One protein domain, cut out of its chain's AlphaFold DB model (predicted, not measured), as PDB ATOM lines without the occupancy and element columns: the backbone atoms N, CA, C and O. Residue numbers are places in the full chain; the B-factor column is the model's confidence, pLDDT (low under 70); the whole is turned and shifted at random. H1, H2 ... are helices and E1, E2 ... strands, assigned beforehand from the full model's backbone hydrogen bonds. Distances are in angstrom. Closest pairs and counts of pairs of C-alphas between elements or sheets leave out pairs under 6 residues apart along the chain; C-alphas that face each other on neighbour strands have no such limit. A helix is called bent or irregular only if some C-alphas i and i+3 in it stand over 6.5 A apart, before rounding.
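This is residues 2 to 110 of the 187 residues of the protein "SMC family ATPase" of Gemmatimonadales bacterium (UniProt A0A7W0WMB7). One very long helix, H1, reaches out as an arm from a small compact head, where its last part is crossed by a second helix, H2, and packed on by a hairpin of two short strands, E1 and E2. Residues 2 to 33 of H1 stick out free and make the length of the whole, and residues 103 to 108 at the far end of H2 also stick out. The printed part has 109 residues, with two named helices and two named strands in the order H1, E1, E2, H2; the sheet, order E1 - E2, is antiparallel, and the class is mostly helix. The whole is extended, with a radius of gyration of the C-alphas of 23.0 A and spans of 79 by 36 by 20 A.

H1, residues 2 to 55, has a kink of 34 degrees near residue 41, and is neither bent nor irregular, but only just: C-alphas 39 and 42 are 6.5 A apart. E1, residues 62 to 65, has 17 pairs of C-alphas within 8 A with H1, the closest being those of Ser 49 and Asp 62, 4.6 A apart. E2, residues 71 to 75, is the antiparallel neighbour of E1 in a hairpin, at 154 degrees between their directions. N 64 and O 72, 2.9 A apart, and N 72 and O 64, 2.8 A apart, are within hydrogen-bond range. H1 and E2 are near each other, with 6 pairs of C-alphas within 10 A. Residues 74 to 75 of E2 also pair, antiparallel, with residues 78 to 79. H2, residues 85 to 107, touches H1 with H1 residues 44 to 55 alone; the closest C-alphas, of Ala 48 and Leu 95, are 5.0 A apart. The two lines are only just about perpendicular, at 70.2 degrees. The closest C-alphas of E2 and H2, those of Thr 71 and Ala 91, are 7.4 A apart. Each O i to N i+4 pair in H2 is within hydrogen-bond range, and 48 of 50 are in H1.

H1, residues 2 to 55, measures 74.6 A from C-alpha 2 at (85.089, 115.091, 83.943) to C-alpha 55 at (104.201, 86.440, 150.106). E1 has four residues, 62 to 65, and E2 five, 71 to 75. H2, residues 85 to 107, measures 32.7 A and ends with C-alpha 107 at (111.687, 82.841, 125.682).

The two C-alphas farthest apart, those of Arg 2 and Asn 57, are 79.3 A apart. Without the stretches that stand free, the body has 71 residues and spans 30 by 27 by 20 A. The printed part has no cut. The link from E1 to E2 is tight, those from H1 to E1 and from E2 to H2 are short, and no link is long. The mean pLDDT of the printed part is 87.3, and no printed residue is under 70.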
ATOM      1  N   ARG A   2      84.952 116.566  84.142       72.38
ATOM      2  CA  ARG A   2      85.089 115.091  83.943       72.38
ATOM      3  C   ARG A   2      86.438 114.512  84.403       72.38
ATOM      4  O   ARG A   2      86.437 113.527  85.122       72.38
ATOM      5  N   ALA A   3      87.556 115.151  84.048       74.81
ATOM      6  CA  ALA A   3      88.895 114.707  84.468       74.81
ATOM      7  C   ALA A   3      89.088 114.763  85.996       74.81
ATOM      8  O   ALA A   3      89.656 113.860  86.590       74.81
ATOM      9  N   GLU A   4      88.537 115.795  86.631       76.94
ATOM     10  CA  GLU A   4      88.538 115.965  88.089       76.94
ATOM     11  C   GLU A   4      87.692 114.895  88.803       76.94
ATOM     12  O   GLU A   4      88.067 114.418  89.866       76.94
ATOM     13  N   ARG A   5      86.572 114.472  88.195       75.31
ATOM     14  CA  ARG A   5      85.728 113.380  88.704       75.31
ATOM     15  C   ARG A   5      86.447 112.032  88.634       75.31
ATOM     16  O   ARG A   5      86.450 111.311  89.618       75.31
ATOM     17  N   ALA A   6      87.114 111.758  87.512       82.81
ATOM     18  CA  ALA A   6      87.916 110.549  87.332       82.81
ATOM     19  C   ALA A   6      89.144 110.506  88.263       82.81
ATOM     20  O   ALA A   6      89.556 109.430  88.678       82.81
ATOM     21  N   GLY A   7      89.732 111.664  88.598       85.38
ATOM     22  CA  GLY A   7      90.792 111.761  89.609       85.38
ATOM     23  C   GLY A   7      90.288 111.379  91.001       85.38
ATOM     24  O   GLY A   7      90.858 110.495  91.629       85.38
ATOM     25  N   ARG A   8      89.154 111.957  91.422       84.69
ATOM     26  CA  ARG A   8      88.517 111.619  92.703       84.69
ATOM     27  C   ARG A   8      88.037 110.170  92.785       84.69
ATOM     28  O   ARG A   8      88.095 109.593  93.858       84.69
ATOM     29  N   GLU A   9      87.565 109.580  91.685       87.44
ATOM     30  CA  GLU A   9      87.191 108.155  91.643       87.44
ATOM     31  C   GLU A   9      88.402 107.250  91.893       87.44
ATOM     32  O   GLU A   9      88.308 106.339  92.706       87.44
ATOM     33  N   ARG A  10      89.561 107.545  91.291       87.44
ATOM     34  CA  ARG A  10      90.795 106.778  91.544       87.44
ATOM     35  C   ARG A  10      91.325 106.962  92.962       87.44
ATOM     36  O   ARG A  10      91.787 106.001  93.561       87.44
ATOM     37  N   GLU A  11      91.269 108.184  93.491       90.62
ATOM     38  CA  GLU A  11      91.634 108.458  94.888       90.62
ATOM     39  C   GLU A  11      90.705 107.717  95.856       90.62
ATOM     40  O   GLU A  11      91.177 107.129  96.824       90.62
ATOM     41  N   ALA A  12      89.400 107.682  95.570       90.81
ATOM     42  CA  ALA A  12      88.427 106.944  96.368       90.81
ATOM     43  C   ALA A  12      88.636 105.424  96.289       90.81
ATOM     44  O   ALA A  12      88.543 104.754  97.312       90.81
ATOM     45  N   GLU A  13      88.945 104.877  95.111       93.00
ATOM     46  CA  GLU A  13      89.278 103.456  94.949       93.00
ATOM     47  C   GLU A  13      90.560 103.081  95.701       93.00
ATOM     48  O   GLU A  13      90.583 102.073  96.405       93.00
ATOM     49  N   ALA A  14      91.608 103.908  95.615       92.44
ATOM     50  CA  ALA A  14      92.848 103.688  96.358       92.44
ATOM     51  C   ALA A  14      92.615 103.733  97.877       92.44
ATOM     52  O   ALA A  14      93.031 102.819  98.588       92.44
ATOM     53  N   ALA A  15      91.877 104.739  98.358       93.12
ATOM     54  CA  ALA A  15      91.516 104.860  99.768       93.12
ATOM     55  C   ALA A  15      90.626 103.699 100.249       93.12
ATOM     56  O   ALA A  15      90.754 103.256 101.386       93.12
ATOM     57  N   ALA A  16      89.741 103.174  99.395       94.19
ATOM     58  CA  ALA A  16      88.904 102.024  99.730       94.19
ATOM     59  C   ALA A  16      89.724 100.735  99.893       94.19
ATOM     60  O   ALA A  16      89.447  99.947 100.795       94.19
ATOM     61  N   ILE A  17      90.745 100.529  99.053       94.88
ATOM     62  CA  ILE A  17      91.668  99.389  99.175       94.88
ATOM     63  C   ILE A  17      92.489  99.499 100.466       94.88
ATOM     64  O   ILE A  17      92.609  98.521 101.202       94.88
ATOM     65  N   GLU A  18      93.026 100.683 100.759       94.81
ATOM     66  CA  GLU A  18      93.788 100.939 101.985       94.81
ATOM     67  C   GLU A  18      92.924 100.729 103.239       94.81
ATOM     68  O   GLU A  18      93.336 100.038 104.171       94.81
ATOM     69  N   LEU A  19      91.683 101.226 103.230       96.06
ATOM     70  CA  LEU A  19      90.728 101.000 104.315       96.06
ATOM     71  C   LEU A  19      90.429  99.510 104.519       96.06
ATOM     72  O   LEU A  19      90.390  99.055 105.660       96.06
ATOM     73  N   ALA A  20      90.243  98.745 103.440       95.56
ATOM     74  CA  ALA A  20      89.992  97.308 103.530       95.56
ATOM     75  C   ALA A  20      91.183  96.556 104.148       95.56
ATOM     76  O   ALA A  20      90.988  95.673 104.982       95.56
ATOM     77  N   LEU A  21      92.417  96.934 103.793       95.94
ATOM     78  CA  LEU A  21      93.628  96.372 104.402       95.94
ATOM     79  C   LEU A  21      93.717  96.701 105.895       95.94
ATOM     80  O   LEU A  21      94.029  95.821 106.694       95.94
ATOM     81  N   HIS A  22      93.415  97.942 106.283       96.06
ATOM     82  CA  HIS A  22      93.390  98.331 107.692       96.06
ATOM     83  C   HIS A  22      92.321  97.583 108.489       96.06
ATOM     84  O   HIS A  22      92.604  97.149 109.600       96.06
ATOM     85  N   GLN A  23      91.126  97.393 107.926       96.75
ATOM     86  CA  GLN A  23      90.050  96.637 108.571       96.75
ATOM     87  C   GLN A  23      90.419  95.166 108.767       96.75
ATOM     88  O   GLN A  23      90.158  94.608 109.830       96.75
ATOM     89  N   GLU A  24      91.052  94.540 107.775       96.50
ATOM     90  CA  GLU A  24      91.481  93.147 107.903       96.50
ATOM     91  C   GLU A  24      92.617  92.992 108.919       96.50
ATOM     92  O   GLU A  24      92.613  92.051 109.711       96.50
ATOM     93  N   LEU A  25      93.559  93.940 108.953       96.69
ATOM     94  CA  LEU A  25      94.612  93.960 109.967       96.69
ATOM     95  C   LEU A  25      94.035  94.145 111.377       96.69
ATOM     96  O   LEU A  25      94.435  93.430 112.292       96.69
ATOM     97  N   ASP A  26      93.096  95.075 111.552       96.69
ATOM     98  CA  ASP A  26      92.435  95.330 112.837       96.69
ATOM     99  C   ASP A  26      91.661  94.097 113.326       96.69
ATOM    100  O   ASP A  26      91.773  93.704 114.491       96.69
ATOM    101  N   ARG A  27      90.962  93.411 112.411       96.44
ATOM    102  CA  ARG A  27      90.293  92.135 112.683       96.44
ATOM    103  C   ARG A  27      91.289  91.069 113.137       96.44
ATOM    104  O   ARG A  27      91.103  90.488 114.204       96.44
ATOM    105  N   ALA A  28      92.361  90.853 112.376       96.00
ATOM    106  CA  ALA A  28      93.367  89.839 112.680       96.00
ATOM    107  C   ALA A  28      94.092  90.104 114.013       96.00
ATOM    108  O   ALA A  28      94.294  89.185 114.804       96.00
ATOM    109  N   LEU A  29      94.455  91.360 114.295       94.88
ATOM    110  CA  LEU A  29      95.092  91.740 115.560       94.88
ATOM    111  C   LEU A  29      94.129  91.624 116.744       94.88
ATOM    112  O   LEU A  29      94.545  91.215 117.830       94.88
ATOM    113  N   THR A  30      92.849  91.944 116.544       94.44
ATOM    114  CA  THR A  30      91.818  91.769 117.571       94.44
ATOM    115  C   THR A  30      91.607  90.294 117.900       94.44
ATOM    116  O   THR A  30      91.589  89.945 119.078       94.44
ATOM    117  N   GLU A  31      91.505  89.429 116.888       94.06
ATOM    118  CA  GLU A  31      91.382  87.975 117.060       94.06
ATOM    119  C   GLU A  31      92.597  87.396 117.801       94.06
ATOM    120  O   GLU A  31      92.426  86.715 118.815       94.06
ATOM    121  N   LEU A  32      93.815  87.757 117.378       91.94
ATOM    122  CA  LEU A  32      95.052  87.339 118.040       91.94
ATOM    123  C   LEU A  32      95.098  87.786 119.506       91.94
ATOM    124  O   LEU A  32      95.438  86.997 120.386       91.94
ATOM    125  N   ARG A  33      94.759  89.051 119.788       89.06
ATOM    126  CA  ARG A  33      94.725  89.579 121.159       89.06
ATOM    127  C   ARG A  33      93.747  88.790 122.028       89.06
ATOM    128  O   ARG A  33      94.089  88.458 123.158       89.06
ATOM    129  N   THR A  34      92.552  88.496 121.519       88.50
ATOM    130  CA  THR A  34      91.535  87.743 122.264       88.50
ATOM    131  C   THR A  34      92.010  86.325 122.579       88.50
ATOM    132  O   THR A  34      91.868  85.877 123.714       88.50
ATOM    133  N   GLU A  35      92.623  85.636 121.616       88.62
ATOM    134  CA  GLU A  35      93.157  84.283 121.816       88.62
ATOM    135  C   GLU A  35      94.329  84.260 122.809       88.62
ATOM    136  O   GLU A  35      94.365  83.429 123.724       88.62
ATOM    137  N   LEU A  36      95.257  85.216 122.683       85.44
ATOM    138  CA  LEU A  36      96.363  85.374 123.625       85.44
ATOM    139  C   LEU A  36      95.847  85.651 125.037       85.44
ATOM    140  O   LEU A  36      96.276  84.979 125.967       85.44
ATOM    141  N   ASN A  37      94.898  86.571 125.207       85.69
ATOM    142  CA  ASN A  37      94.333  86.881 126.521       85.69
ATOM    143  C   ASN A  37      93.626  85.672 127.147       85.69
ATOM    144  O   ASN A  37      93.825  85.393 128.327       85.69
ATOM    145  N   ALA A  38      92.847  84.921 126.363       84.69
ATOM    146  CA  ALA A  38      92.159  83.724 126.845       84.69
ATOM    147  C   ALA A  38      93.131  82.627 127.308       84.69
ATOM    148  O   ALA A  38      92.807  81.864 128.215       84.69
ATOM    149  N   THR A  39      94.321  82.574 126.704       86.44
ATOM    150  CA  THR A  39      95.356  81.585 127.026       86.44
ATOM    151  C   THR A  39      96.257  82.039 128.175       86.44
ATOM    152  O   THR A  39      96.560  81.254 129.061       86.44
ATOM    153  N   LEU A  40      96.696  83.300 128.172       87.75
ATOM    154  CA  LEU A  40      97.678  83.823 129.127       87.75
ATOM    155  C   LEU A  40      97.079  84.085 130.504       87.75
ATOM    156  O   LEU A  40      97.777  83.962 131.506       87.75
ATOM    157  N   ARG A  41      95.809  84.490 130.561       91.00
ATOM    158  CA  ARG A  41      95.182  84.903 131.816       91.00
ATOM    159  C   ARG A  41      95.098  83.768 132.845       91.00
ATOM    160  O   ARG A  41      95.502  84.022 133.974       91.00
ATOM    161  N   PRO A  42      94.634  82.545 132.511       91.31
ATOM    162  CA  PRO A  42      94.638  81.433 133.463       91.31
ATOM    163  C   PRO A  42      96.043  81.108 133.988       91.31
ATOM    164  O   PRO A  42      96.223  81.034 135.200       91.31
ATOM    165  N   ASP A  43      97.034  81.013 133.092       91.31
ATOM    166  CA  ASP A  43      98.433  80.735 133.450       91.31
ATOM    167  C   ASP A  43      98.995  81.813 134.397       91.31
ATOM    168  O   ASP A  43      99.644  81.513 135.401       91.31
ATOM    169  N   LEU A  44      98.729  83.090 134.093       93.06
ATOM    170  CA  LEU A  44      99.151  84.217 134.923       93.06
ATOM    171  C   LEU A  44      98.490  84.203 136.297       93.06
ATOM    172  O   LEU A  44      99.184  84.425 137.285       93.06
ATOM    173  N   SER A  45      97.181  83.951 136.364       93.44
ATOM    174  CA  SER A  45      96.454  83.848 137.632       93.44
ATOM    175  C   SER A  45      97.015  82.717 138.494       93.44
ATOM    176  O   SER A  45      97.235  82.917 139.685       93.44
ATOM    177  N   GLU A  46      97.316  81.554 137.909       92.94
ATOM    178  CA  GLU A  46      97.901  80.417 138.631       92.94
ATOM    179  C   GLU A  46      99.292  80.756 139.192       92.94
ATOM    180  O   GLU A  46      99.537  80.606 140.394       92.94
ATOM    181  N   LEU A  47     100.187  81.291 138.354       92.12
ATOM    182  CA  LEU A  47     101.527  81.705 138.779       92.12
ATOM    183  C   LEU A  47     101.471  82.800 139.854       92.12
ATOM    184  O   LEU A  47     102.161  82.709 140.873       92.12
ATOM    185  N   ALA A  48     100.641  83.826 139.651       93.94
ATOM    186  CA  ALA A  48     100.484  84.932 140.591       93.94
ATOM    187  C   ALA A  48      99.894  84.465 141.926       93.94
ATOM    188  O   ALA A  48     100.346  84.922 142.973       93.94
ATOM    189  N   SER A  49      98.952  83.518 141.910       93.38
ATOM    190  CA  SER A  49      98.393  82.899 143.120       93.38
ATOM    191  C   SER A  49      99.460  82.155 143.922       93.38
ATOM    192  O   SER A  49      99.509  82.279 145.147       93.38
ATOM    193  N   GLY A  50     100.364  81.439 143.243       90.81
ATOM    194  CA  GLY A  50     101.518  80.798 143.879       90.81
ATOM    195  C   GLY A  50     102.405  81.808 144.611       90.81
ATOM    196  O   GLY A  50     102.644  81.672 145.810       90.81
ATOM    197  N   PHE A  51     102.813  82.877 143.921       89.75
ATOM    198  CA  PHE A  51     103.600  83.952 144.531       89.75
ATOM    199  C   PHE A  51     102.869  84.650 145.678       89.75
ATOM    200  O   PHE A  51     103.471  84.941 146.708       89.75
ATOM    201  N   LEU A  52     101.576  84.921 145.519       90.69
ATOM    202  CA  LEU A  52     100.764  85.575 146.538       90.69
ATOM    203  C   LEU A  52     100.701  84.744 147.824       90.69
ATOM    204  O   LEU A  52     100.817  85.290 148.923       90.69
ATOM    205  N   ARG A  53     100.544  83.426 147.691       89.12
ATOM    206  CA  ARG A  53     100.510  82.500 148.822       89.12
ATOM    207  C   ARG A  53     101.812  82.539 149.609       89.12
ATOM    208  O   ARG A  53     101.771  82.658 150.833       89.12
ATOM    209  N   ASP A  54     102.940  82.521 148.906       85.94
ATOM    210  CA  ASP A  54     104.268  82.614 149.510       85.94
ATOM    211  C   ASP A  54     104.470  83.974 150.206       85.94
ATOM    212  O   ASP A  54     104.904  84.029 151.353       85.94
ATOM    213  N   LEU A  55     104.071  85.079 149.563       85.00
ATOM    214  CA  LEU A  55     104.201  86.440 150.106       85.00
ATOM    215  C   LEU A  55     103.323  86.721 151.325       85.00
ATOM    216  O   LEU A  55     103.580  87.659 152.080       85.00
ATOM    217  N   THR A  56     102.233  85.977 151.477       82.88
ATOM    218  CA  THR A  56     101.209  86.249 152.489       82.88
ATOM    219  C   THR A  56     101.158  85.169 153.561       82.88
ATOM    220  O   THR A  56     100.239  85.175 154.382       82.88
ATOM    221  N   ASN A  57     102.133  84.249 153.571       80.56
ATOM    222  CA  ASN A  57     102.168  83.078 154.447       80.56
ATOM    223  C   ASN A  57     100.853  82.279 154.408       80.56
ATOM    224  O   ASN A  57     100.361  81.804 155.431       80.56
ATOM    225  N   GLY A  58     100.257  82.171 153.220       79.38
ATOM    226  CA  GLY A  58      99.005  81.456 152.994       79.38
ATOM    227  C   GLY A  58      97.734  82.197 153.402       79.38
ATOM    228  O   GLY A  58      96.669  81.594 153.332       79.38
ATOM    229  N   ARG A  59      97.804  83.476 153.800       79.44
ATOM    230  CA  ARG A  59      96.603  84.273 154.110       79.44
ATOM    231  C   ARG A  59      95.695  84.455 152.894       79.44
ATOM    232  O   ARG A  59      94.485  84.449 153.051       79.44
ATOM    233  N   TYR A  60      96.275  84.653 151.713       83.50
ATOM    234  CA  TYR A  60      95.526  84.708 150.462       83.50
ATOM    235  C   TYR A  60      95.914  83.515 149.602       83.50
ATOM    236  O   TYR A  60      97.101  83.260 149.382       83.50
ATOM    237  N   THR A  61      94.915  82.761 149.150       81.19
ATOM    238  CA  THR A  61      95.150  81.515 148.418       81.19
ATOM    239  C   THR A  61      95.245  81.738 146.924       81.19
ATOM    240  O   THR A  61      96.060  81.063 146.284       81.19
ATOM    241  N   ASP A  62      94.450  82.677 146.408       87.69
ATOM    242  CA  ASP A  62      94.240  82.864 144.979       87.69
ATOM    243  C   ASP A  62      94.147  84.350 144.606       87.69
ATOM    244  O   ASP A  62      93.634  85.196 145.350       87.69
ATOM    245  N   LEU A  63      94.671  84.643 143.420       91.44
ATOM    246  CA  LEU A  63      94.590  85.913 142.723       91.44
ATOM    247  C   LEU A  63      93.909  85.655 141.384       91.44
ATOM    248  O   LEU A  63      94.462  84.983 140.512       91.44
ATOM    249  N   GLU A  64      92.718  86.213 141.214       90.62
ATOM    250  CA  GLU A  64      91.987  86.152 139.955       90.62
ATOM    251  C   GLU A  64      92.204  87.424 139.138       90.62
ATOM    252  O   GLU A  64      92.282  88.531 139.672       90.62
ATOM    253  N   LEU A  65      92.292  87.250 137.822       90.44
ATOM    254  CA  LEU A  65      92.390  88.325 136.844       90.44
ATOM    255  C   LEU A  65      91.114  88.342 136.004       90.44
ATOM    256  O   LEU A  65      90.685  87.296 135.509       90.44
ATOM    257  N   ASP A  66      90.526  89.520 135.812       88.12
ATOM    258  CA  ASP A  66      89.399  89.703 134.895       88.12
ATOM    259  C   ASP A  66      89.861  89.940 133.438       88.12
ATOM    260  O   ASP A  66      91.001  89.663 133.066       88.12
ATOM    261  N   GLU A  67      88.954  90.336 132.543       83.00
ATOM    262  CA  GLU A  67      89.284  90.604 131.128       83.00
ATOM    263  C   GLU A  67      90.167  91.842 130.936       83.00
ATOM    264  O   GLU A  67      90.905  91.919 129.951       83.00
ATOM    265  N   ASP A  68      90.138  92.758 131.903       83.25
ATOM    266  CA  ASP A  68      90.921  93.988 131.929       83.25
ATOM    267  C   ASP A  68      92.218  93.828 132.745       83.25
ATOM    268  O   ASP A  68      92.956  94.796 132.931       83.25
ATOM    269  N   TYR A  69      92.532  92.603 133.194       82.88
ATOM    270  CA  TYR A  69      93.656  92.274 134.079       82.88
ATOM    271  C   TYR A  69      93.601  92.988 135.439       82.88
ATOM    272  O   TYR A  69      94.633  93.182 136.087       82.88
ATOM    273  N   CYS A  70      92.405  93.350 135.905       85.62
ATOM    274  CA  CYS A  70      92.223  93.808 137.274       85.62
ATOM    275  C   CYS A  70      92.314  92.613 138.225       85.62
ATOM    276  O   CYS A  70      91.703  91.566 137.998       85.62
ATOM    277  N   THR A  71      93.085  92.775 139.300       88.75
ATOM    278  CA  THR A  71      93.311  91.716 140.287       88.75
ATOM    279  C   THR A  71      92.192  91.672 141.322       88.75
ATOM    280  O   THR A  71      91.890  92.688 141.948       88.75
ATOM    281  N   THR A  72      91.658  90.484 141.587       89.75
ATOM    282  CA  THR A  72      90.771  90.201 142.720       89.75
ATOM    283  C   THR A  72      91.454  89.201 143.644       89.75
ATOM    284  O   THR A  72      91.896  88.144 143.201       89.75
ATOM    285  N   LEU A  73      91.562  89.537 144.931       89.69
ATOM    286  CA  LEU A  73      92.099  88.629 145.946       89.69
ATOM    287  C   LEU A  73      90.979  87.764 146.516       89.69
ATOM    288  O   LEU A  73      89.915  88.294 146.849       89.69
ATOM    289  N   LEU A  74      91.232  86.466 146.672       86.88
ATOM    290  CA  LEU A  74      90.323  85.551 147.358       86.88
ATOM    291  C   LEU A  74      90.863  85.239 148.759       86.88
ATOM    292  O   LEU A  74      92.030  84.878 148.929       86.88
ATOM    293  N   ASP A  75      90.000  85.398 149.758       83.50
ATOM    294  CA  ASP A  75      90.245  85.089 151.169       83.50
ATOM    295  C   ASP A  75      89.376  83.875 151.524       83.50
ATOM    296  O   ASP A  75      88.151  83.968 151.483       83.50
ATOM    297  N   ASP A  76      89.987  82.707 151.740       80.50
ATOM    298  CA  ASP A  76      89.287  81.420 151.916       80.50
ATOM    299  C   ASP A  76      88.246  81.094 150.813       80.50
ATOM    300  O   ASP A  76      87.235  80.428 151.044       80.50
ATOM    301  N   GLY A  77      88.512  81.537 149.579       79.62
ATOM    302  CA  GLY A  77      87.638  81.337 148.418       79.62
ATOM    303  C   GLY A  77      86.570  82.419 148.222       79.62
ATOM    304  O   GLY A  77      85.887  82.406 147.197       79.62
ATOM    305  N   ASP A  78      86.452  83.377 149.145       83.44
ATOM    306  CA  ASP A  78      85.541  84.510 149.011       83.44
ATOM    307  C   ASP A  78      86.258  85.732 148.400       83.44
ATOM    308  O   ASP A  78      87.309  86.156 148.897       83.44
ATOM    309  N   PRO A  79      85.701  86.355 147.341       85.50
ATOM    310  CA  PRO A  79      86.279  87.554 146.748       85.50
ATOM    311  C   PRO A  79      86.294  88.726 147.731       85.50
ATOM    312  O   PRO A  79      85.258  89.169 148.242       85.50
ATOM    313  N   LYS A  80      87.474  89.304 147.944       83.12
ATOM    314  CA  LYS A  80      87.638  90.486 148.785       83.12
ATOM    315  C   LYS A  80      87.337  91.754 147.987       83.12
ATOM    316  O   LYS A  80      88.146  92.216 147.192       83.12
ATOM    317  N   ALA A  81      86.187  92.370 148.264       72.38
ATOM    318  CA  ALA A  81      85.723  93.568 147.553       72.38
ATOM    319  C   ALA A  81      86.574  94.836 147.783       72.38
ATOM    320  O   ALA A  81      86.501  95.772 146.991       72.38
ATOM    321  N   VAL A  82      87.341  94.907 148.879       78.69
ATOM    322  CA  VAL A  82      88.177  96.071 149.219       78.69
ATOM    323  C   VAL A  82      89.569  95.596 149.598       78.69
ATOM    324  O   VAL A  82      89.749  94.996 150.656       78.69
ATOM    325  N   ILE A  83      90.543  95.894 148.746       80.38
ATOM    326  CA  ILE A  83      91.960  95.592 148.954       80.38
ATOM    327  C   ILE A  83      92.605  96.803 149.642       80.38
ATOM    328  O   ILE A  83      92.358  97.948 149.263       80.38
ATOM    329  N   SER A  84      93.387  96.580 150.701       81.50
ATOM    330  CA  SER A  84      94.180  97.661 151.312       81.50
ATOM    331  C   SER A  84      95.403  97.997 150.452       81.50
ATOM    332  O   SER A  84      95.896  97.132 149.740       81.50
ATOM    333  N   GLY A  85      95.959  99.209 150.558       80.88
ATOM    334  CA  GLY A  85      97.118  99.604 149.735       80.88
ATOM    335  C   GLY A  85      98.319  98.648 149.843       80.88
ATOM    336  O   GLY A  85      98.911  98.283 148.837       80.88
ATOM    337  N   GLY A  86      98.625  98.143 151.044       79.06
ATOM    338  CA  GLY A  86      99.695  97.152 151.220       79.06
ATOM    339  C   GLY A  86      99.366  95.769 150.637       79.06
ATOM    340  O   GLY A  86     100.266  95.036 150.246       79.06
ATOM    341  N   GLU A  87      98.089  95.389 150.558       84.69
ATOM    342  CA  GLU A  87      97.669  94.156 149.871       84.69
ATOM    343  C   GLU A  87      97.715  94.321 148.350       84.69
ATOM    344  O   GLU A  87      98.118  93.391 147.657       84.69
ATOM    345  N   GLU A  88      97.364  95.503 147.846       86.19
ATOM    346  CA  GLU A  88      97.480  95.856 146.432       86.19
ATOM    347  C   GLU A  88      98.943  95.799 145.980       86.19
ATOM    348  O   GLU A  88      99.250  95.211 144.945       86.19
ATOM    349  N   ASP A  89      99.875  96.310 146.786       84.38
ATOM    350  CA  ASP A  89     101.303  96.244 146.467       84.38
ATOM    351  C   ASP A  89     101.851  94.811 146.462       84.38
ATOM    352  O   ASP A  89     102.624  94.454 145.567       84.38
ATOM    353  N   VAL A  90     101.402  93.956 147.387       85.56
ATOM    354  CA  VAL A  90     101.748  92.523 147.383       85.56
ATOM    355  C   VAL A  90     101.168  91.814 146.156       85.56
ATOM    356  O   VAL A  90     101.883  91.055 145.502       85.56
ATOM    357  N   ALA A  91      99.906  92.078 145.808       89.12
ATOM    358  CA  ALA A  91      99.264  91.516 144.619       89.12
ATOM    359  C   ALA A  91      99.993  91.945 143.337       89.12
ATOM    360  O   ALA A  91     100.310  91.121 142.478       89.12
ATOM    361  N   ASN A  92     100.346  93.226 143.245       88.25
ATOM    362  CA  ASN A  92     101.100  93.780 142.132       88.25
ATOM    363  C   ASN A  92     102.514  93.188 142.040       88.25
ATOM    364  O   ASN A  92     103.009  92.948 140.937       88.25
ATOM    365  N   LEU A  93     103.187  92.950 143.170       87.62
ATOM    366  CA  LEU A  93     104.480  92.264 143.195       87.62
ATOM    367  C   LEU A  93     104.345  90.817 142.703       87.62
ATOM    368  O   LEU A  93     105.095  90.417 141.813       87.62
ATOM    369  N   ALA A  94     103.371  90.064 143.220       90.38
ATOM    370  CA  ALA A  94     103.090  88.693 142.795       90.38
ATOM    371  C   ALA A  94     102.824  88.610 141.284       90.38
ATOM    372  O   ALA A  94     103.418  87.786 140.588       90.38
ATOM    373  N   LEU A  95     102.007  89.527 140.756       91.88
ATOM    374  CA  LEU A  95     101.704  89.606 139.331       91.88
ATOM    375  C   LEU A  95     102.947  89.939 138.492       91.88
ATOM    376  O   LEU A  95     103.175  89.322 137.453       91.88
ATOM    377  N   ARG A  96     103.795  90.875 138.936       89.12
ATOM    378  CA  ARG A  96     105.051  91.206 138.235       89.12
ATOM    379  C   ARG A  96     106.017  90.025 138.189       89.12
ATOM    380  O   ARG A  96     106.655  89.810 137.156       89.12
ATOM    381  N   LEU A  97     106.119  89.259 139.275       88.38
ATOM    382  CA  LEU A  97     106.937  88.046 139.324       88.38
ATOM    383  C   LEU A  97     106.380  86.964 138.390       88.38
ATOM    384  O   LEU A  97     107.144  86.396 137.610       88.38
ATOM    385  N   ALA A  98     105.060  86.760 138.386       90.88
ATOM    386  CA  ALA A  98     104.377  85.839 137.478       90.88
ATOM    387  C   ALA A  98     104.608  86.192 136.004       90.88
ATOM    388  O   ALA A  98     105.019  85.338 135.219       90.88
ATOM    389  N   ILE A  99     104.427  87.464 135.632       90.44
ATOM    390  CA  ILE A  99     104.688  87.954 134.272       90.44
ATOM    391  C   ILE A  99     106.153  87.734 133.895       90.44
ATOM    392  O   ILE A  99     106.439  87.242 132.803       90.44
ATOM    393  N   SER A 100     107.081  88.077 134.793       87.19
ATOM    394  CA  SER A 100     108.515  87.904 134.549       87.19
ATOM    395  C   SER A 100     108.834  86.439 134.266       87.19
ATOM    396  O   SER A 100     109.415  86.141 133.221       87.19
ATOM    397  N   GLN A 101     108.385  85.530 135.140       85.19
ATOM    398  CA  GLN A 101     108.581  84.088 134.994       85.19
ATOM    399  C   GLN A 101     107.988  83.564 133.682       85.19
ATOM    400  O   GLN A 101     108.692  82.904 132.917       85.19
ATOM    401  N   MET A 102     106.747  83.932 133.363       87.50
ATOM    402  CA  MET A 102     106.083  83.497 132.135       87.50
ATOM    403  C   MET A 102     106.823  83.960 130.869       87.50
ATOM    404  O   MET A 102     106.948  83.197 129.908       87.50
ATOM    405  N   ILE A 103     107.330  85.199 130.844       86.31
ATOM    406  CA  ILE A 103     108.112  85.720 129.709       86.31
ATOM    407  C   ILE A 103     109.393  84.904 129.518       86.31
ATOM    408  O   ILE A 103     109.742  84.556 128.390       86.31
ATOM    409  N   ALA A 104     110.086  84.582 130.605       82.19
ATOM    410  CA  ALA A 104     111.348  83.855 130.557       82.19
ATOM    411  C   ALA A 104     111.184  82.404 130.101       82.19
ATOM    412  O   ALA A 104     111.898  81.947 129.206       82.19
ATOM    413  N   GLU A 105     110.181  81.710 130.642       82.69
ATOM    414  CA  GLU A 105     109.832  80.349 130.231       82.69
ATOM    415  C   GLU A 105     109.509  80.288 128.733       82.69
ATOM    416  O   GLU A 105     110.048  79.444 128.014       82.69
ATOM    417  N   ARG A 106     108.708  81.234 128.224       83.00
ATOM    418  CA  ARG A 106     108.351  81.309 126.795       83.00
ATOM    419  C   ARG A 106     109.525  81.698 125.898       83.00
ATOM    420  O   ARG A 106     109.595  81.239 124.760       83.00
ATOM    421  N   ALA A 107     110.453  82.514 126.392       82.88
ATOM    422  CA  ALA A 107     111.687  82.841 125.682       82.88
ATOM    423  C   ALA A 107     112.691  81.671 125.657       82.88
ATOM    424  O   ALA A 107     113.694  81.746 124.943       82.88
ATOM    425  N   GLY A 108     112.453  80.603 126.433       78.62
ATOM    426  CA  GLY A 108     113.386  79.488 126.593       78.62
ATOM    427  C   GLY A 108     114.697  79.903 127.265       78.62
ATOM    428  O   GLY A 108     115.717  79.233 127.096       78.62
ATOM    429  N   GLN A 109     114.693  81.027 127.985       77.19
ATOM    430  CA  GLN A 109     115.856  81.564 128.677       77.19
ATOM    431  C   GLN A 109     115.551  81.661 130.171       77.19
ATOM    432  O   GLN A 109     114.527  82.232 130.538       77.19
ATOM    433  N   PRO A 110     116.423  81.145 131.053       70.56
ATOM    434  CA  PRO A 110     116.223  81.311 132.485       70.56
ATOM    435  C   PRO A 110     116.337  82.794 132.865       70.56
ATOM    436  O   PRO A 110     117.200  83.511 132.344       70.56
TER     437      PRO A 110